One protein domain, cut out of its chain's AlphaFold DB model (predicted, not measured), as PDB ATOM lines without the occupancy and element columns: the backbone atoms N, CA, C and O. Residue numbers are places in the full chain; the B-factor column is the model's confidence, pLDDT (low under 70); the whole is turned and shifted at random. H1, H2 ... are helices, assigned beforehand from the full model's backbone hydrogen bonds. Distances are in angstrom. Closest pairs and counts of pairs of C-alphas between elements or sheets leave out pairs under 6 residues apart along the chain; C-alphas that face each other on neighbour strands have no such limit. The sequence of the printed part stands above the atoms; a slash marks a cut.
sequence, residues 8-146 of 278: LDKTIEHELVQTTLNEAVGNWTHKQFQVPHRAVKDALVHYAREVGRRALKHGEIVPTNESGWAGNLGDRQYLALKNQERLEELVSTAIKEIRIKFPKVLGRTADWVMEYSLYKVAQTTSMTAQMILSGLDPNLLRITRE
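Overview. This is residues 8 to 146 of the 278 residues of an uncharacterized protein of Candidatus Peregrinibacteria bacterium GW2011_GWA2_44_7 (UniProt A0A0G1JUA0). One long helix, H6, runs lengthwise through the core, and the other six helices pack round it. H2 runs beside it in the opposite direction, H3 and H4 cross it, H5 packs at a slant on its first part, and the short H1 and H7 pack near its last part. The printed part has 139 residues with seven named helices, H1 to H7 in that order, and no named strand; the class is all helix. It is compact, with a radius of gyration of the C-alphas of 15.0 A, and only just elongated, with spans of 48 by 31 by 27 A.

Along the chain. H1, residues 8 to 13, begins at C-alpha 8 at (-38.416, 17.434, -27.221) and is 8.6 A long. H2, residues 15 to 29, measures 20.9 A, and H3, residues 38 to 57, 28.5 A. H4, residues 69 to 85, measures 22.1 A, and H5, residues 87 to 101, 20.8 A. H6, residues 111 to 133, is the longest at 32.5 A, from (-63.525, 18.641, -15.336) to (-34.393, 25.602, -27.879). H7, residues 138 to 141, ends at C-alpha 141 at (-38.134, 29.438, -14.626).

Arrangement. H6 is the hub, touching the six other helices. H2 touches it at a shallow tilt of 8 degrees, opposite ways, with the closest C-alphas, those of Ala 24 and Ser 117, 5.2 A apart. H3 touches H6 with residues 48 to 56 alone, at a steep tilt of 50 degrees, the same way; the closest C-alphas are those of Ala 55 and Ser 126, 5.3 A. H4 touches H6 at 68 degrees, a steep tilt only just short of about perpendicular, closest at the C-alphas of Tyr 78 and Gln 123, 6.2 A. H5 touches H6 at a steep tilt of 59 degrees, with the closest C-alphas, those of Val 91 and Leu 118, 6.3 A apart. H1 and H7 touch H6 with its residues 125 to 132 and 127 to 132 alone; the closest C-alphas are those of Thr 11 and Ala 129, 5.3 A, and of Thr 128 and Pro 138, 5.4 A. H3 and H5 only just touch, with 3 pairs of C-alphas within 8 A, the closest those of Tyr 47 and Ala 94, 6.9 A. Among the pairs that stay apart are H2 and H4. Every O i to N i+4 pair is within hydrogen-bond range in H1 to H6; H7 is too short for such a pair.

Size, cuts and confidence. The C-alphas farthest apart are those of Asn 65 and Lys 104, 48.4 A. The printed part has no cut, and the link from H3 to H4, 11 residues, is long. Mean pLDDT of the printed part is 75.7, and low-confidence stretches under 70 include residues 30 to 36, 58 to 76, 107 to 113 and 139 to 146.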
ATOM      1  N   LEU A   8     -37.176  17.970 -27.771       92.12
ATOM      2  CA  LEU A   8     -38.416  17.434 -27.221       92.12
ATOM      3  C   LEU A   8     -38.171  16.412 -26.100       92.12
ATOM      4  O   LEU A   8     -38.814  16.493 -25.060       92.12
ATOM      5  N   ASP A   9     -37.241  15.470 -26.273       92.06
ATOM      6  CA  ASP A   9     -36.937  14.496 -25.215       92.06
ATOM      7  C   ASP A   9     -36.354  15.189 -23.980       92.06
ATOM      8  O   ASP A   9     -36.791  14.910 -22.866       92.06
ATOM      9  N   LYS A  10     -35.449  16.159 -24.168       89.81
ATOM     10  CA  LYS A  10     -34.900  16.963 -23.066       89.81
ATOM     11  C   LYS A  10     -35.982  17.771 -22.347       89.81
ATOM     12  O   LYS A  10     -35.948  17.853 -21.125       89.81
ATOM     13  N   THR A  11     -36.941  18.343 -23.077       91.88
ATOM     14  CA  THR A  11     -38.083  19.067 -22.501       91.88
ATOM     15  C   THR A  11     -38.915  18.155 -21.614       91.88
ATOM     16  O   THR A  11     -39.211  18.506 -20.477       91.88
ATOM     17  N   ILE A  12     -39.286  16.980 -22.120       94.88
ATOM     18  CA  ILE A  12     -40.179  16.061 -21.411       94.88
ATOM     19  C   ILE A  12     -39.488  15.442 -20.201       94.88
ATOM     20  O   ILE A  12     -40.122  15.275 -19.163       94.88
ATOM     21  N   GLU A  13     -38.201  15.123 -20.305       92.56
ATOM     22  CA  GLU A  13     -37.406  14.577 -19.201       92.56
ATOM     23  C   GLU A  13     -37.024  15.631 -18.150       92.56
ATOM     24  O   GLU A  13     -36.565  15.261 -17.069       92.56
ATOM     25  N   HIS A  14     -37.216  16.925 -18.432       89.50
ATOM     26  CA  HIS A  14     -36.855  17.995 -17.510       89.50
ATOM     27  C   HIS A  14     -37.652  17.918 -16.197       89.50
ATOM     28  O   HIS A  14     -38.859  17.659 -16.190       89.50
ATOM     29  N   GLU A  15     -36.989  18.217 -15.078       85.75
ATOM     30  CA  GLU A  15     -37.549  18.094 -13.726       85.75
ATOM     31  C   GLU A  15     -38.825  18.928 -13.527       85.75
ATOM     32  O   GLU A  15     -39.783  18.447 -12.923       85.75
ATOM     33  N   LEU A  16     -38.874  20.148 -14.076       82.19
ATOM     34  CA  LEU A  16     -40.068  21.006 -14.020       82.19
ATOM     35  C   LEU A  16     -41.282  20.332 -14.667       82.19
ATOM     36  O   LEU A  16     -42.335  20.238 -14.043       82.19
ATOM     37  N   VAL A  17     -41.117  19.799 -15.881       86.69
ATOM     38  CA  VAL A  17     -42.197  19.112 -16.602       86.69
ATOM     39  C   VAL A  17     -42.600  17.842 -15.854       86.69
ATOM     40  O   VAL A  17     -43.787  17.611 -15.633       86.69
ATOM     41  N   GLN A  18     -41.636  17.052 -15.376       88.75
ATOM     42  CA  GLN A  18     -41.915  15.844 -14.592       88.75
ATOM     43  C   GLN A  18     -42.661  16.137 -13.284       88.75
ATOM     44  O   GLN A  18     -43.578  15.395 -12.928       88.75
ATOM     45  N   THR A  19     -42.308  17.219 -12.593       82.38
ATOM     46  CA  THR A  19     -42.977  17.655 -11.361       82.38
ATOM     47  C   THR A  19     -44.421  18.050 -11.643       82.38
ATOM     48  O   THR A  19     -45.326  17.542 -10.982       82.38
ATOM     49  N   THR A  20     -44.664  18.864 -12.674       81.81
ATOM     50  CA  THR A  20     -46.022  19.272 -13.069       81.81
ATOM     51  C   THR A  20     -46.877  18.085 -13.514       81.81
ATOM     52  O   THR A  20     -48.051  18.003 -13.158       81.81
ATOM     53  N   LEU A  21     -46.296  17.121 -14.236       85.62
ATOM     54  CA  LEU A  21     -46.982  15.880 -14.607       85.62
ATOM     55  C   LEU A  21     -47.371  15.057 -13.371       85.62
ATOM     56  O   LEU A  21     -48.494  14.569 -13.287       85.62
ATOM     57  N   ASN A  22     -46.465  14.910 -12.400       82.94
ATOM     58  CA  ASN A  22     -46.748  14.183 -11.160       82.94
ATOM     59  C   ASN A  22     -47.830  14.882 -10.323       82.94
ATOM     60  O   ASN A  22     -48.697  14.208  -9.766       82.94
ATOM     61  N   GLU A  23     -47.804  16.215 -10.261       76.69
ATOM     62  CA  GLU A  23     -48.825  17.020  -9.587       76.69
ATOM     63  C   GLU A  23     -50.201  16.831 -10.234       76.69
ATOM     64  O   GLU A  23     -51.167  16.548  -9.530       76.69
ATOM     65  N   ALA A  24     -50.287  16.890 -11.567       82.69
ATOM     66  CA  ALA A  24     -51.528  16.647 -12.303       82.69
ATOM     67  C   ALA A  24     -52.111  15.257 -11.993       82.69
ATOM     68  O   ALA A  24     -53.297  15.130 -11.693       82.69
ATOM     69  N   VAL A  25     -51.273  14.214 -11.969       82.19
ATOM     70  CA  VAL A  25     -51.705  12.867 -11.558       82.19
ATOM     71  C   VAL A  25     -52.210  12.864 -10.113       82.19
ATOM     72  O   VAL A  25     -53.251  12.269  -9.831       82.19
ATOM     73  N   GLY A  26     -51.503  13.521  -9.193       75.62
ATOM     74  CA  GLY A  26     -51.906  13.620  -7.789       75.62
ATOM     75  C   GLY A  26     -53.266  14.302  -7.618       75.62
ATOM     76  O   GLY A  26     -54.129  13.780  -6.909       75.62
ATOM     77  N   ASN A  27     -53.477  15.409  -8.332       71.44
ATOM     78  CA  ASN A  27     -54.728  16.162  -8.337       71.44
ATOM     79  C   ASN A  27     -55.889  15.327  -8.882       71.44
ATOM     80  O   ASN A  27     -56.995  15.389  -8.353       71.44
ATOM     81  N   TRP A  28     -55.650  14.530  -9.922       77.06
ATOM     82  CA  TRP A  28     -56.717  13.785 -10.591       77.06
ATOM     83  C   TRP A  28     -57.092  12.498  -9.880       77.06
ATOM     84  O   TRP A  28     -58.245  12.088  -9.925       77.06
ATOM     85  N   THR A  29     -56.131  11.858  -9.226       72.62
ATOM     86  CA  THR A  29     -56.331  10.541  -8.610       72.62
ATOM     87  C   THR A  29     -56.677  10.602  -7.121       72.62
ATOM     88  O   THR A  29     -56.855   9.552  -6.510       72.62
ATOM     89  N   HIS A  30     -56.786  11.807  -6.535       59.56
ATOM     90  CA  HIS A  30     -57.244  12.063  -5.161       59.56
ATOM     91  C   HIS A  30     -56.707  11.060  -4.114       59.56
ATOM     92  O   HIS A  30     -57.482  10.378  -3.450       59.56
ATOM     93  N   LYS A  31     -55.373  10.984  -3.955       51.28
ATOM     94  CA  LYS A  31     -54.665  10.188  -2.923       51.28
ATOM     95  C   LYS A  31     -55.256   8.782  -2.682       51.28
ATOM     96  O   LYS A  31     -55.847   8.514  -1.641       51.28
ATOM     97  N   GLN A  32     -54.973   7.843  -3.583       43.31
ATOM     98  CA  GLN A  32     -54.944   6.409  -3.235       43.31
ATOM     99  C   GLN A  32     -53.626   5.705  -3.583       43.31
ATOM    100  O   GLN A  32     -53.436   4.550  -3.214       43.31
ATOM    101  N   PHE A  33     -52.668   6.393  -4.212       38.94
ATOM    102  CA  PHE A  33     -51.377   5.806  -4.553       38.94
ATOM    103  C   PHE A  33     -50.237   6.663  -3.992       38.94
ATOM    104  O   PHE A  33     -50.165   7.859  -4.262       38.94
ATOM    105  N   GLN A  34     -49.324   6.052  -3.228       47.56
ATOM    106  CA  GLN A  34     -48.050   6.680  -2.830       47.56
ATOM    107  C   GLN A  34     -47.134   6.949  -4.043       47.56
ATOM    108  O   GLN A  34     -46.166   7.696  -3.942       47.56
ATOM    109  N   VAL A  35     -47.461   6.361  -5.200       57.19
ATOM    110  CA  VAL A  35     -46.760   6.499  -6.479       57.19
ATOM    111  C   VAL A  35     -47.759   7.006  -7.531       57.19
ATOM    112  O   VAL A  35     -48.855   6.454  -7.605       57.19
ATOM    113  N   PRO A  36     -47.427   8.012  -8.366       63.25
ATOM    114  CA  PRO A  36     -48.322   8.491  -9.420       63.25
ATOM    115  C   PRO A  36     -48.835   7.337 -10.294       63.25
ATOM    116  O   PRO A  36     -48.046   6.499 -10.733       63.25
ATOM    117  N   HIS A  37     -50.144   7.293 -10.571       75.81
ATOM    118  CA  HIS A  37     -50.742   6.258 -11.416       75.81
ATOM    119  C   HIS A  37     -50.076   6.242 -12.801       75.81
ATOM    120  O   HIS A  37     -50.349   7.099 -13.646       75.81
ATOM    121  N   ARG A  38     -49.216   5.244 -13.044       84.38
ATOM    122  CA  ARG A  38     -48.305   5.199 -14.200       84.38
ATOM    123  C   ARG A  38     -49.019   5.406 -15.532       84.38
ATOM    124  O   ARG A  38     -48.595   6.244 -16.310       84.38
ATOM    125  N   ALA A  39     -50.147   4.735 -15.755       86.12
ATOM    126  CA  ALA A  39     -50.864   4.858 -17.025       86.12
ATOM    127  C   ALA A  39     -51.481   6.256 -17.254       86.12
ATOM    128  O   ALA A  39     -51.549   6.718 -18.390       86.12
ATOM    129  N   VAL A  40     -51.884   6.958 -16.184       86.94
ATOM    130  CA  VAL A  40     -52.386   8.342 -16.279       86.94
ATOM    131  C   VAL A  40     -51.213   9.277 -16.554       86.94
ATOM    132  O   VAL A  40     -51.312  10.158 -17.405       86.94
ATOM    133  N   LYS A  41     -50.069   9.037 -15.898       90.69
ATOM    134  CA  LYS A  41     -48.825   9.754 -16.184       90.69
ATOM    135  C   LYS A  41     -48.389   9.567 -17.637       90.69
ATOM    136  O   LYS A  41     -48.058  10.552 -18.280       90.69
ATOM    137  N   ASP A  42     -48.429   8.351 -18.175       92.69
ATOM    138  CA  ASP A  42     -48.049   8.069 -19.565       92.69
ATOM    139  C   ASP A  42     -48.963   8.804 -20.563       92.69
ATOM    140  O   ASP A  42     -48.487   9.351 -21.561       92.69
ATOM    141  N   ALA A  43     -50.265   8.903 -20.269       92.81
ATOM    142  CA  ALA A  43     -51.197   9.700 -21.068       92.81
ATOM    143  C   ALA A  43     -50.893  11.207 -20.991       92.81
ATOM    144  O   ALA A  43     -50.873  11.888 -22.016       92.81
ATOM    145  N   LEU A  44     -50.579  11.720 -19.800       93.31
ATOM    146  CA  LEU A  44     -50.146  13.106 -19.612       93.31
ATOM    147  C   LEU A  44     -48.798  13.401 -20.288       93.31
ATOM    148  O   LEU A  44     -48.614  14.483 -20.838       93.31
ATOM    149  N   VAL A  45     -47.868  12.442 -20.311       95.56
ATOM    150  CA  VAL A  45     -46.599  12.538 -21.052       95.56
ATOM    151  C   VAL A  45     -46.857  12.603 -22.556       95.56
ATOM    152  O   VAL A  45     -46.187  13.363 -23.254       95.56
ATOM    153  N   HIS A  46     -47.824  11.840 -23.073       95.12
ATOM    154  CA  HIS A  46     -48.216  11.922 -24.480       95.12
ATOM    155  C   HIS A  46     -48.778  13.306 -24.826       95.12
ATOM    156  O   HIS A  46     -48.340  13.913 -25.803       95.12
ATOM    157  N   TYR A  47     -49.666  13.834 -23.980       95.19
ATOM    158  CA  TYR A  47     -50.179  15.198 -24.103       95.19
ATOM    159  C   TYR A  47     -49.053  16.244 -24.057       95.19
ATOM    160  O   TYR A  47     -48.957  17.085 -24.948       95.19
ATOM    161  N   ALA A  48     -48.140  16.156 -23.086       95.12
ATOM    162  CA  ALA A  48     -46.998  17.063 -22.987       95.12
ATOM    163  C   ALA A  48     -46.096  16.979 -24.227       95.12
ATOM    164  O   ALA A  48     -45.651  18.000 -24.741       95.12
ATOM    165  N   ARG A  49     -45.857  15.779 -24.771       95.31
ATOM    166  CA  ARG A  49     -45.114  15.613 -26.028       95.31
ATOM    167  C   ARG A  49     -45.783  16.332 -27.189       95.31
ATOM    168  O   ARG A  49     -45.082  16.936 -27.996       95.31
ATOM    169  N   GLU A  50     -47.106  16.277 -27.269       93.44
ATOM    170  CA  GLU A  50     -47.852  16.972 -28.310       93.44
ATOM    171  C   GLU A  50     -47.768  18.493 -28.153       93.44
ATOM    172  O   GLU A  50     -47.419  19.181 -29.111       93.44
ATOM    173  N   VAL A  51     -47.942  19.015 -26.935       90.81
ATOM    174  CA  VAL A  51     -47.714  20.442 -26.653       90.81
ATOM    175  C   VAL A  51     -46.289  20.853 -27.021       90.81
ATOM    176  O   VAL A  51     -46.093  21.858 -27.697       90.81
ATOM    177  N   GLY A  52     -45.288  20.068 -26.616       90.44
ATOM    178  CA  GLY A  52     -43.883  20.349 -26.899       90.44
ATOM    179  C   GLY A  52     -43.585  20.413 -28.396       90.44
ATOM    180  O   GLY A  52     -42.856  21.299 -28.832       90.44
ATOM    181  N   ARG A  53     -44.180  19.535 -29.216       90.00
ATOM    182  CA  ARG A  53     -44.048  19.612 -30.684       90.00
ATOM    183  C   ARG A  53     -44.620  20.910 -31.242       90.00
ATOM    184  O   ARG A  53     -43.964  21.541 -32.067       90.00
ATOM    185  N   ARG A  54     -45.813  21.303 -30.787       88.44
ATOM    186  CA  ARG A  54     -46.487  22.534 -31.227       88.44
ATOM    187  C   ARG A  54     -45.708  23.780 -30.813       88.44
ATOM    188  O   ARG A  54     -45.453  24.644 -31.644       88.44
ATOM    189  N   ALA A  55     -45.227  23.811 -29.572       84.00
ATOM    190  CA  ALA A  55     -44.375  24.879 -29.062       84.00
ATOM    191  C   ALA A  55     -43.093  25.044 -29.896       84.00
ATOM    192  O   ALA A  55     -42.734  26.154 -30.280       84.00
ATOM    193  N   LEU A  56     -42.413  23.943 -30.230       84.94
ATOM    194  CA  LEU A  56     -41.150  23.989 -30.979       84.94
ATOM    195  C   LEU A  56     -41.316  24.386 -32.452       84.94
ATOM    196  O   LEU A  56     -40.370  24.894 -33.047       84.94
ATOM    197  N   LYS A  57     -42.492  24.172 -33.049       82.62
ATOM    198  CA  LYS A  57     -42.769  24.516 -34.452       82.62
ATOM    199  C   LYS A  57     -42.756  26.027 -34.704       82.62
ATOM    200  O   LYS A  57     -42.345  26.458 -35.777       82.62
ATOM    201  N   HIS A  58     -43.175  26.810 -33.713       67.56
ATOM    202  CA  HIS A  58     -43.247  28.273 -33.763       67.56
ATOM    203  C   HIS A  58     -42.358  28.920 -32.695       67.56
ATOM    204  O   HIS A  58     -42.673  29.989 -32.183       67.56
ATOM    205  N   GLY A  59     -41.275  28.238 -32.314       62.41
ATOM    206  CA  GLY A  59     -40.446  28.662 -31.197       62.41
ATOM    207  C   GLY A  59     -39.803  30.026 -31.416       62.41
ATOM    208  O   GLY A  59     -38.969  30.191 -32.303       62.41
ATOM    209  N   GLU A  60     -40.200  30.996 -30.595       63.69
ATOM    210  CA  GLU A  60     -39.578  32.315 -30.531       63.69
ATOM    211  C   GLU A  60     -38.355  32.278 -29.608       63.69
ATOM    212  O   GLU A  60     -38.357  31.619 -28.565       63.69
ATOM    213  N   ILE A  61     -37.309  33.019 -29.982       66.12
ATOM    214  CA  ILE A  61     -36.126  33.204 -29.138       66.12
ATOM    215  C   ILE A  61     -36.547  33.945 -27.868       66.12
ATOM    216  O   ILE A  61     -37.205  34.981 -27.942       66.12
ATOM    217  N   VAL A  62     -36.139  33.432 -26.705       62.84
ATOM    218  CA  VAL A  62     -36.419  34.064 -25.409       62.84
ATOM    219  C   VAL A  62     -35.636  35.385 -25.290       62.84
ATOM    220  O   VAL A  62     -34.403  35.348 -25.259       62.84
ATOM    221  N   PRO A  63     -36.296  36.555 -25.175       59.97
ATOM    222  CA  PRO A  63     -35.608  37.834 -25.030       59.97
ATOM    223  C   PRO A  63     -35.254  38.082 -23.558       59.97
ATOM    224  O   PRO A  63     -35.938  38.800 -22.831       59.97
ATOM    225  N   THR A  64     -34.164  37.466 -23.095       58.72
ATOM    226  CA  THR A  64     -33.694  37.553 -21.696       58.72
ATOM    227  C   THR A  64     -33.202  38.946 -21.282       58.72
ATOM    228  O   THR A  64     -32.845  39.156 -20.127       58.72
ATOM    229  N   ASN A  65     -33.141  39.890 -22.221       55.38
ATOM    230  CA  ASN A  65     -32.798  41.292 -21.996       55.38
ATOM    231  C   ASN A  65     -33.997  42.147 -21.538       55.38
ATOM    232  O   ASN A  65     -33.799  43.297 -21.149       55.38
ATOM    233  N   GLU A  66     -35.223  41.619 -21.571       55.47
ATOM    234  CA  GLU A  66     -36.421  42.322 -21.106       55.47
ATOM    235  C   GLU A  66     -36.623  42.180 -19.584       55.47
ATOM    236  O   GLU A  66     -36.450  41.108 -19.000       55.47
ATOM    237  N   SER A  67     -37.060  43.256 -18.920       48.69
ATOM    238  CA  SER A  67     -37.500  43.175 -17.519       48.69
ATOM    239  C   SER A  67     -38.743  42.285 -17.406       48.69
ATOM    240  O   SER A  67     -39.694  42.443 -18.171       48.69
ATOM    241  N   GLY A  68     -38.742  41.334 -16.466       56.91
ATOM    242  CA  GLY A  68     -39.853  40.391 -16.284       56.91
ATOM    243  C   GLY A  68     -39.991  39.337 -17.393       56.91
ATOM    244  O   GLY A  68     -41.056  38.732 -17.522       56.91
ATOM    245  N   TRP A  69     -38.935  39.092 -18.182       54.56
ATOM    246  CA  TRP A  69     -38.955  38.182 -19.339       54.56
ATOM    247  C   TRP A  69     -39.511  36.782 -19.031       54.56
ATOM    248  O   TRP A  69     -40.200  36.216 -19.872       54.56
ATOM    249  N   ALA A  70     -39.270  36.233 -17.834       59.47
ATOM    250  CA  ALA A  70     -39.770  34.911 -17.448       59.47
ATOM    251  C   ALA A  70     -41.303  34.882 -17.283       59.47
ATOM    252  O   ALA A  70     -41.952  33.935 -17.725       59.47
ATOM    253  N   GLY A  71     -41.895  35.939 -16.711       59.06
ATOM    254  CA  GLY A  71     -43.351  36.098 -16.635       59.06
ATOM    255  C   GLY A  71     -43.964  36.319 -18.020       59.06
ATOM    256  O   GLY A  71     -44.914  35.635 -18.399       59.06
ATOM    257  N   ASN A  72     -43.341  37.186 -18.825       63.34
ATOM    258  CA  ASN A  72     -43.765  37.462 -20.200       63.34
ATOM    259  C   ASN A  72     -43.666  36.222 -21.103       63.34
ATOM    260  O   ASN A  72     -44.485  36.046 -22.003       63.34
ATOM    261  N   LEU A  73     -42.684  35.345 -20.869       66.25
ATOM    262  CA  LEU A  73     -42.533  34.084 -21.589       66.25
ATOM    263  C   LEU A  73     -43.744  33.172 -21.360       66.25
ATOM    264  O   LEU A  73     -44.238  32.577 -22.314       66.25
ATOM    265  N   GLY A  74     -44.252  33.096 -20.127       67.12
ATOM    266  CA  GLY A  74     -45.448  32.317 -19.806       67.12
ATOM    267  C   GLY A  74     -46.676  32.762 -20.600       67.12
ATOM    268  O   GLY A  74     -47.350  31.918 -21.194       67.12
ATOM    269  N   ASP A  75     -46.923  34.070 -20.661       66.81
ATOM    270  CA  ASP A  75     -48.062  34.648 -21.384       66.81
ATOM    271  C   ASP A  75     -47.905  34.515 -22.903       66.81
ATOM    272  O   ASP A  75     -48.843  34.112 -23.594       66.81
ATOM    273  N   ARG A  76     -46.705  34.779 -23.438       66.69
ATOM    274  CA  ARG A  76     -46.408  34.622 -24.874       66.69
ATOM    275  C   ARG A  76     -46.590  33.181 -25.327       66.69
ATOM    276  O   ARG A  76     -47.213  32.939 -26.356       66.69
ATOM    277  N   GLN A  77     -46.101  32.217 -24.547       71.31
ATOM    278  CA  GLN A  77     -46.249  30.801 -24.875       71.31
ATOM    279  C   GLN A  77     -47.702  30.334 -24.781       71.31
ATOM    280  O   GLN A  77     -48.151  29.581 -25.644       71.31
ATOM    281  N   TYR A  78     -48.464  30.812 -23.793       70.44
ATOM    282  CA  TYR A  78     -49.900  30.547 -23.737       70.44
ATOM    283  C   TYR A  78     -50.623  31.111 -24.966       70.44
ATOM    284  O   TYR A  78     -51.378  30.387 -25.610       70.44
ATOM    285  N   LEU A  79     -50.364  32.370 -25.336       69.69
ATOM    286  CA  LEU A  79     -50.981  33.009 -26.502       69.69
ATOM    287  C   LEU A  79     -50.594  32.327 -27.817       69.69
ATOM    288  O   LEU A  79     -51.461  32.149 -28.671       69.69
ATOM    289  N   ALA A  80     -49.335  31.915 -27.976       73.69
ATOM    290  CA  ALA A  80     -48.882  31.162 -29.141       73.69
ATOM    291  C   ALA A  80     -49.629  29.824 -29.249       73.69
ATOM    292  O   ALA A  80     -50.229  29.528 -30.283       73.69
ATOM    293  N   LEU A  81     -49.688  29.057 -28.154       73.94
ATOM    294  CA  LEU A  81     -50.407  27.783 -28.127       73.94
ATOM    295  C   LEU A  81     -51.911  27.950 -28.379       73.94
ATOM    296  O   LEU A  81     -52.510  27.178 -29.128       73.94
ATOM    297  N   LYS A  82     -52.527  28.962 -27.770       74.19
ATOM    298  CA  LYS A  82     -53.952  29.270 -27.906       74.19
ATOM    299  C   LYS A  82     -54.317  29.697 -29.324       74.19
ATOM    300  O   LYS A  82     -55.174  29.087 -29.957       74.19
ATOM    301  N   ASN A  83     -53.652  30.731 -29.834       74.94
ATOM    302  CA  ASN A  83     -54.059  31.395 -31.071       74.94
ATOM    303  C   ASN A  83     -53.582  30.655 -32.326       74.94
ATOM    304  O   ASN A  83     -54.266  30.697 -33.345       74.94
ATOM    305  N   GLN A  84     -52.420  29.998 -32.273       69.81
ATOM    306  CA  GLN A  84     -51.811  29.374 -33.454       69.81
ATOM    307  C   GLN A  84     -51.975  27.851 -33.462       69.81
ATOM    308  O   GLN A  84     -52.041  27.242 -34.526       69.81
ATOM    309  N   GLU A  85     -52.090  27.233 -32.287       74.69
ATOM    310  CA  GLU A  85     -51.968  25.780 -32.127       74.69
ATOM    311  C   GLU A  85     -53.182  25.143 -31.425       74.69
ATOM    312  O   GLU A  85     -53.127  23.980 -31.020       74.69
ATOM    313  N   ARG A  86     -54.302  25.879 -31.332       81.44
ATOM    314  CA  ARG A  86     -55.620  25.412 -30.856       81.44
ATOM    315  C   ARG A  86     -55.566  24.686 -29.508       81.44
ATOM    316  O   ARG A  86     -56.062  23.564 -29.368       81.44
ATOM    317  N   LEU A  87     -54.948  25.322 -28.516       79.44
ATOM    318  CA  LEU A  87     -54.778  24.759 -27.176       79.44
ATOM    319  C   LEU A  87     -56.095  24.265 -26.558       79.44
ATOM    320  O   LEU A  87     -56.121  23.179 -25.989       79.44
ATOM    321  N   GLU A  88     -57.191  25.008 -26.704       79.81
ATOM    322  CA  GLU A  88     -58.505  24.628 -26.173       79.81
ATOM    323  C   GLU A  88     -59.022  23.307 -26.776       79.81
ATOM    324  O   GLU A  88     -59.528  22.448 -26.051       79.81
ATOM    325  N   GLU A  89     -58.851  23.105 -28.089       84.50
ATOM    326  CA  GLU A  89     -59.222  21.860 -28.779       84.50
ATOM    327  C   GLU A  89     -58.354  20.691 -28.292       84.50
ATOM    328  O   GLU A  89     -58.856  19.591 -28.042       84.50
ATOM    329  N   LEU A  90     -57.055  20.940 -28.097       86.00
ATOM    330  CA  LEU A  90     -56.110  19.949 -27.588       86.00
ATOM    331  C   LEU A  90     -56.441  19.533 -26.145       86.00
ATOM    332  O   LEU A  90     -56.440  18.339 -25.842       86.00
ATOM    333  N   VAL A  91     -56.765  20.491 -25.272       84.12
ATOM    334  CA  VAL A  91     -57.185  20.240 -23.883       84.12
ATOM    335  C   VAL A  91     -58.488  19.443 -23.857       84.12
ATOM    336  O   VAL A  91     -58.549  18.400 -23.207       84.12
ATOM    337  N   SER A  92     -59.506  19.875 -24.605       84.56
ATOM    338  CA  SER A  92     -60.803  19.185 -24.666       84.56
ATOM    339  C   SER A  92     -60.661  17.739 -25.161       84.56
ATOM    340  O   SER A  92     -61.196  16.805 -24.554       84.56
ATOM    341  N   THR A  93     -59.863  17.531 -26.213       90.69
ATOM    342  CA  THR A  93     -59.570  16.198 -26.758       90.69
ATOM    343  C   THR A  93     -58.851  15.327 -25.732       90.69
ATOM    344  O   THR A  93     -59.264  14.191 -25.494       90.69
ATOM    345  N   ALA A  94     -57.830  15.867 -25.060       89.88
ATOM    346  CA  ALA A  94     -57.087  15.143 -24.037       89.88
ATOM    347  C   ALA A  94     -57.985  14.716 -22.865       89.88
ATOM    348  O   ALA A  94     -57.915  13.563 -22.445       89.88
ATOM    349  N   ILE A  95     -58.874  15.589 -22.376       87.00
ATOM    350  CA  ILE A  95     -59.830  15.243 -21.308       87.00
ATOM    351  C   ILE A  95     -60.715  14.079 -21.742       87.00
ATOM    352  O   ILE A  95     -60.830  13.090 -21.012       87.00
ATOM    353  N   LYS A  96     -61.299  14.162 -22.942       89.00
ATOM    354  CA  LYS A  96     -62.166  13.112 -23.483       89.00
ATOM    355  C   LYS A  96     -61.428  11.778 -23.585       89.00
ATOM    356  O   LYS A  96     -61.919  10.766 -23.086       89.00
ATOM    357  N   GLU A  97     -60.242  11.766 -24.187       89.81
ATOM    358  CA  GLU A  97     -59.441  10.549 -24.343       89.81
ATOM    359  C   GLU A  97     -59.034   9.935 -23.002       89.81
ATOM    360  O   GLU A  97     -59.114   8.719 -22.815       89.81
ATOM    361  N   ILE A  98     -58.606  10.769 -22.057       88.56
ATOM    362  CA  ILE A  98     -58.139  10.335 -20.741       88.56
ATOM    363  C   ILE A  98     -59.308   9.788 -19.910       88.56
ATOM    364  O   ILE A  98     -59.160   8.739 -19.280       88.56
ATOM    365  N   ARG A  99     -60.490  10.416 -19.959       85.38
ATOM    366  CA  ARG A  99     -61.703   9.904 -19.298       85.38
ATOM    367  C   ARG A  99     -62.154   8.562 -19.866       85.38
ATOM    368  O   ARG A  99     -62.519   7.682 -19.093       85.38
ATOM    369  N   ILE A 100     -62.090   8.387 -21.187       88.25
ATOM    370  CA  ILE A 100     -62.415   7.109 -21.841       88.25
ATOM    371  C   ILE A 100     -61.433   6.013 -21.407       88.25
ATOM    372  O   ILE A 100     -61.848   4.888 -21.135       88.25
ATOM    373  N   LYS A 101     -60.136   6.333 -21.314       88.31
ATOM    374  CA  LYS A 101     -59.093   5.365 -20.935       88.31
ATOM    375  C   LYS A 101     -59.099   5.022 -19.443       88.31
ATOM    376  O   LYS A 101     -58.788   3.887 -19.090       88.31
ATOM    377  N   PHE A 102     -59.452   5.966 -18.568       86.19
ATOM    378  CA  PHE A 102     -59.330   5.805 -17.112       86.19
ATOM    379  C   PHE A 102     -60.596   6.186 -16.317       86.19
ATOM    380  O   PHE A 102     -60.497   6.889 -15.306       86.19
ATOM    381  N   PRO A 103     -61.795   5.688 -16.680       82.12
ATOM    382  CA  PRO A 103     -63.053   6.132 -16.073       82.12
ATOM    383  C   PRO A 103     -63.145   5.816 -14.573       82.12
ATOM    384  O   PRO A 103     -63.684   6.603 -13.803       82.12
ATOM    385  N   LYS A 104     -62.574   4.687 -14.128       78.12
ATOM    386  CA  LYS A 104     -62.577   4.271 -12.712       78.12
ATOM    387  C   LYS A 104     -61.625   5.091 -11.840       78.12
ATOM    388  O   LYS A 104     -61.898   5.289 -10.665       78.12
ATOM    389  N   VAL A 105     -60.515   5.548 -12.421       72.62
ATOM    390  CA  VAL A 105     -59.470   6.308 -11.716       72.62
ATOM    391  C   VAL A 105     -59.870   7.779 -11.579       72.62
ATOM    392  O   VAL A 105     -59.518   8.423 -10.599       72.62
ATOM    393  N   LEU A 106     -60.635   8.291 -12.548       71.69
ATOM    394  CA  LEU A 106     -61.002   9.706 -12.674       71.69
ATOM    395  C   LEU A 106     -62.477   9.986 -12.362       71.69
ATOM    396  O   LEU A 106     -62.962  11.097 -12.564       71.69
ATOM    397  N   GLY A 107     -63.223   8.974 -11.909       61.88
ATOM    398  CA  GLY A 107     -64.689   9.000 -11.853       61.88
ATOM    399  C   GLY A 107     -65.295  10.086 -10.958       61.88
ATOM    400  O   GLY A 107     -66.478  10.373 -11.084       61.88
ATOM    401  N   ARG A 108     -64.501  10.700 -10.072       67.31
ATOM    402  CA  ARG A 108     -64.921  11.818  -9.206       67.31
ATOM    403  C   ARG A 108     -64.159  13.118  -9.466       67.31
ATOM    404  O   ARG A 108     -64.464  14.127  -8.839       67.31
ATOM    405  N   THR A 109     -63.175  13.103 -10.359       67.69
ATOM    406  CA  THR A 109     -62.383  14.288 -10.690       67.69
ATOM    407  C   THR A 109     -63.267  15.267 -11.450       67.69
ATOM    408  O   THR A 109     -63.862  14.900 -12.467       67.69
ATOM    409  N   ALA A 110     -63.362  16.504 -10.973       63.78
ATOM    410  CA  ALA A 110     -64.099  17.549 -11.675       63.78
ATOM    411  C   ALA A 110     -63.365  17.967 -12.963       63.78
ATOM    412  O   ALA A 110     -62.134  18.039 -12.976       63.78
ATOM    413  N   ASP A 111     -64.107  18.268 -14.035       66.44
ATOM    414  CA  ASP A 111     -63.525  18.641 -15.336       66.44
ATOM    415  C   ASP A 111     -62.606  19.862 -15.240       66.44
ATOM    416  O   ASP A 111     -61.515  19.844 -15.802       66.44
ATOM    417  N   TRP A 112     -62.963  20.863 -14.431       60.59
ATOM    418  CA  TRP A 112     -62.127  22.052 -14.238       60.59
ATOM    419  C   TRP A 112     -60.752  21.728 -13.624       60.59
ATOM    420  O   TRP A 112     -59.768  22.397 -13.934       60.59
ATOM    421  N   VAL A 113     -60.640  20.681 -12.790       66.62
ATOM    422  CA  VAL A 113     -59.351  20.222 -12.228       66.62
ATOM    423  C   VAL A 113     -58.494  19.596 -13.329       66.62
ATOM    424  O   VAL A 113     -57.266  19.765 -13.350       66.62
ATOM    425  N   MET A 114     -59.134  18.880 -14.261       72.31
ATOM    426  CA  MET A 114     -58.474  18.315 -15.435       72.31
ATOM    427  C   MET A 114     -58.016  19.407 -16.399       72.31
ATOM    428  O   MET A 114     -56.845  19.425 -16.773       72.31
ATOM    429  N   GLU A 115     -58.885  20.363 -16.717       71.38
ATOM    430  CA  GLU A 115     -58.554  21.527 -17.542       71.38
ATOM    431  C   GLU A 115     -57.391  22.322 -16.945       71.38
ATOM    432  O   GLU A 115     -56.372  22.502 -17.611       71.38
ATOM    433  N   TYR A 116     -57.485  22.723 -15.671       71.94
ATOM    434  CA  TYR A 116     -56.428  23.462 -14.974       71.94
ATOM    435  C   TYR A 116     -55.075  22.747 -15.059       71.94
ATOM    436  O   TYR A 116     -54.057  23.348 -15.412       71.94
ATOM    437  N   SER A 117     -55.060  21.442 -14.779       77.50
ATOM    438  CA  SER A 117     -53.823  20.660 -14.786       77.50
ATOM    439  C   SER A 117     -53.239  20.525 -16.197       77.50
ATOM    440  O   SER A 117     -52.022  20.602 -16.360       77.50
ATOM    441  N   LEU A 118     -54.080  20.376 -17.227       81.19
ATOM    442  CA  LEU A 118     -53.640  20.315 -18.626       81.19
ATOM    443  C   LEU A 118     -53.109  21.660 -19.132       81.19
ATOM    444  O   LEU A 118     -52.109  21.672 -19.854       81.19
ATOM    445  N   TYR A 119     -53.708  22.785 -18.731       79.19
ATOM    446  CA  TYR A 119     -53.167  24.116 -19.027       79.19
ATOM    447  C   TYR A 119     -51.812  24.330 -18.358       79.19
ATOM    448  O   TYR A 119     -50.870  24.778 -19.012       79.19
ATOM    449  N   LYS A 120     -51.673  23.934 -17.087       77.38
ATOM    450  CA  LYS A 120     -50.402  24.013 -16.359       77.38
ATOM    451  C   LYS A 120     -49.315  23.167 -17.026       77.38
ATOM    452  O   LYS A 120     -48.224  23.666 -17.287       77.38
ATOM    453  N   VAL A 121     -49.622  21.911 -17.375       83.75
ATOM    454  CA  VAL A 121     -48.704  21.035 -18.128       83.75
ATOM    455  C   VAL A 121     -48.322  21.673 -19.462       83.75
ATOM    456  O   VAL A 121     -47.142  21.654 -19.817       83.75
ATOM    457  N   ALA A 122     -49.276  22.261 -20.187       83.06
ATOM    458  CA  ALA A 122     -48.990  22.892 -21.467       83.06
ATOM    459  C   ALA A 122     -48.040  24.085 -21.321       83.06
ATOM    460  O   ALA A 122     -47.026  24.149 -22.013       83.06
ATOM    461  N   GLN A 123     -48.317  24.979 -20.372       79.94
ATOM    462  CA  GLN A 123     -47.499  26.159 -20.118       79.94
ATOM    463  C   GLN A 123     -46.075  25.775 -19.694       79.94
ATOM    464  O   GLN A 123     -45.110  26.211 -20.322       79.94
ATOM    465  N   THR A 124     -45.921  24.902 -18.691       82.31
ATOM    466  CA  THR A 124     -44.599  24.453 -18.225       82.31
ATOM    467  C   THR A 124     -43.818  23.753 -19.334       82.31
ATOM    468  O   THR A 124     -42.622  24.007 -19.494       82.31
ATOM    469  N   THR A 125     -44.479  22.911 -20.131       88.12
ATOM    470  CA  THR A 125     -43.837  22.211 -21.250       88.12
ATOM    471  C   THR A 125     -43.391  23.182 -22.338       88.12
ATOM    472  O   THR A 125     -42.254  23.090 -22.794       88.12
ATOM    473  N   SER A 126     -44.240  24.142 -22.716       84.62
ATOM    474  CA  SER A 126     -43.933  25.138 -23.748       84.62
ATOM    475  C   SER A 126     -42.767  26.033 -23.348       84.62
ATOM    476  O   SER A 126     -41.812  26.171 -24.106       84.62
ATOM    477  N   MET A 127     -42.789  26.585 -22.130       81.25
ATOM    478  CA  MET A 127     -41.692  27.424 -21.635       81.25
ATOM    479  C   MET A 127     -40.382  26.634 -21.558       81.25
ATOM    480  O   MET A 127     -39.351  27.103 -22.032       81.25
ATOM    481  N   THR A 128     -40.422  25.404 -21.033       84.31
ATOM    482  CA  THR A 128     -39.240  24.527 -20.969       84.31
ATOM    483  C   THR A 128     -38.703  24.222 -22.369       84.31
ATOM    484  O   THR A 128     -37.491  24.225 -22.577       84.31
ATOM    485  N   ALA A 129     -39.583  23.985 -23.345       86.44
ATOM    486  CA  ALA A 129     -39.198  23.758 -24.733       86.44
ATOM    487  C   ALA A 129     -38.460  24.963 -25.324       86.44
ATOM    488  O   ALA A 129     -37.383  24.779 -25.888       86.44
ATOM    489  N   GLN A 130     -38.981  26.181 -25.136       79.88
ATOM    490  CA  GLN A 130     -38.333  27.393 -25.655       79.88
ATOM    491  C   GLN A 130     -37.011  27.713 -24.975       79.88
ATOM    492  O   GLN A 130     -36.070  28.130 -25.647       79.88
ATOM    493  N   MET A 131     -36.917  27.494 -23.662       76.81
ATOM    494  CA  MET A 131     -35.667  27.666 -22.921       76.81
ATOM    495  C   MET A 131     -34.578  26.762 -23.501       76.81
ATOM    496  O   MET A 131     -33.521  27.246 -23.893       76.81
ATOM    497  N   ILE A 132     -34.871  25.466 -23.661       81.75
ATOM    498  CA  ILE A 132     -33.912  24.500 -24.217       81.75
ATOM    499  C   ILE A 132     -33.591  24.821 -25.680       81.75
ATOM    500  O   ILE A 132     -32.428  24.726 -26.074       81.75
ATOM    501  N   LEU A 133     -34.591  25.200 -26.484       83.12
ATOM    502  CA  LEU A 133     -34.393  25.602 -27.879       83.12
ATOM    503  C   LEU A 133     -33.473  26.827 -27.987       83.12
ATOM    504  O   LEU A 133     -32.612  26.864 -28.862       83.12
ATOM    505  N   SER A 134     -33.606  27.775 -27.059       73.50
ATOM    506  CA  SER A 134     -32.785  28.990 -26.966       73.50
ATOM    507  C   SER A 134     -31.432  28.766 -26.272       73.50
ATOM    508  O   SER A 134     -30.676  29.715 -26.090       73.50
ATOM    509  N   GLY A 135     -31.103  27.531 -25.870       71.50
ATOM    510  CA  GLY A 135     -29.845  27.203 -25.190       71.50
ATOM    511  C   GLY A 135     -29.773  27.628 -23.717       71.50
ATOM    512  O   GLY A 135     -28.682  27.666 -23.153       71.50
ATOM    513  N   LEU A 136     -30.911  27.934 -23.094       68.81
ATOM    514  CA  LEU A 136     -31.026  28.360 -21.699       68.81
ATOM    515  C   LEU A 136     -31.388  27.189 -20.772       68.81
ATOM    516  O   LEU A 136     -32.063  26.239 -21.177       68.81
ATOM    517  N   ASP A 137     -30.977  27.283 -19.504       72.56
ATOM    518  CA  ASP A 137     -31.369  26.332 -18.456       72.56
ATOM    519  C   ASP A 137     -32.819  26.603 -18.007       72.56
ATOM    520  O   ASP A 137     -33.098  27.682 -17.472       72.56
ATOM    521  N   PRO A 138     -33.763  25.652 -18.168       72.44
ATOM    522  CA  PRO A 138     -35.141  25.852 -17.731       72.44
ATOM    523  C   PRO A 138     -35.296  26.039 -16.219       72.44
ATOM    524  O   PRO A 138     -36.334  26.538 -15.792       72.44
ATOM    525  N   ASN A 139     -34.301  25.700 -15.391       69.00
ATOM    526  CA  ASN A 139     -34.336  25.996 -13.955       69.00
ATOM    527  C   ASN A 139     -34.396  27.497 -13.645       69.00
ATOM    528  O   ASN A 139     -34.832  27.860 -12.557       69.00
ATOM    529  N   LEU A 140     -34.059  28.365 -14.604       63.09
ATOM    530  CA  LEU A 140     -34.280  29.812 -14.506       63.09
ATOM    531  C   LEU A 140     -35.772  30.191 -14.435       63.09
ATOM    532  O   LEU A 140     -36.096  31.308 -14.054       63.09
ATOM    533  N   LEU A 141     -36.683  29.269 -14.773       63.00
ATOM    534  CA  LEU A 141     -38.134  29.438 -14.626       63.00
ATOM    535  C   LEU A 141     -38.643  29.088 -13.219       63.00
ATOM    536  O   LEU A 141     -39.848  29.172 -12.968       63.00
ATOM    537  N   ARG A 142     -37.776  28.627 -12.307       58.72
ATOM    538  CA  ARG A 142     -38.182  28.338 -10.930       58.72
ATOM    539  C   ARG A 142     -38.530  29.645 -10.231       58.72
ATOM    540  O   ARG A 142     -37.653  30.419  -9.872       58.72
ATOM    541  N   ILE A 143     -39.828  29.836 -10.025       47.66
ATOM    542  CA  ILE A 143     -40.386  30.901  -9.199       47.66
ATOM    543  C   ILE A 143     -39.801  30.754  -7.789       47.66
ATOM    544  O   ILE A 143     -39.868  29.671  -7.194       47.66
ATOM    545  N   THR A 144     -39.220  31.824  -7.256       43.75
ATOM    546  CA  THR A 144     -38.791  31.868  -5.854       43.75
ATOM    547  C   THR A 144     -40.012  31.766  -4.937       43.75
ATOM    548  O   THR A 144     -41.140  32.093  -5.319       43.75
ATOM    549  N   ARG A 145     -39.841  31.290  -3.700       38.81
ATOM    550  CA  ARG A 145     -40.975  31.155  -2.766       38.81
ATOM    551  C   ARG A 145     -41.658  32.508  -2.540       38.81
ATOM    552  O   ARG A 145     -42.872  32.583  -2.373       38.81
ATOM    553  N   GLU A 146     -40.871  33.567  -2.587       40.34
ATOM    554  CA  GLU A 146     -41.246  34.962  -2.448       40.34
ATOM    555  C   GLU A 146     -42.130  35.430  -3.614       40.34
ATOM    556  O   GLU A 146     -43.186  36.016  -3.379       40.34
TER     557      GLU A 146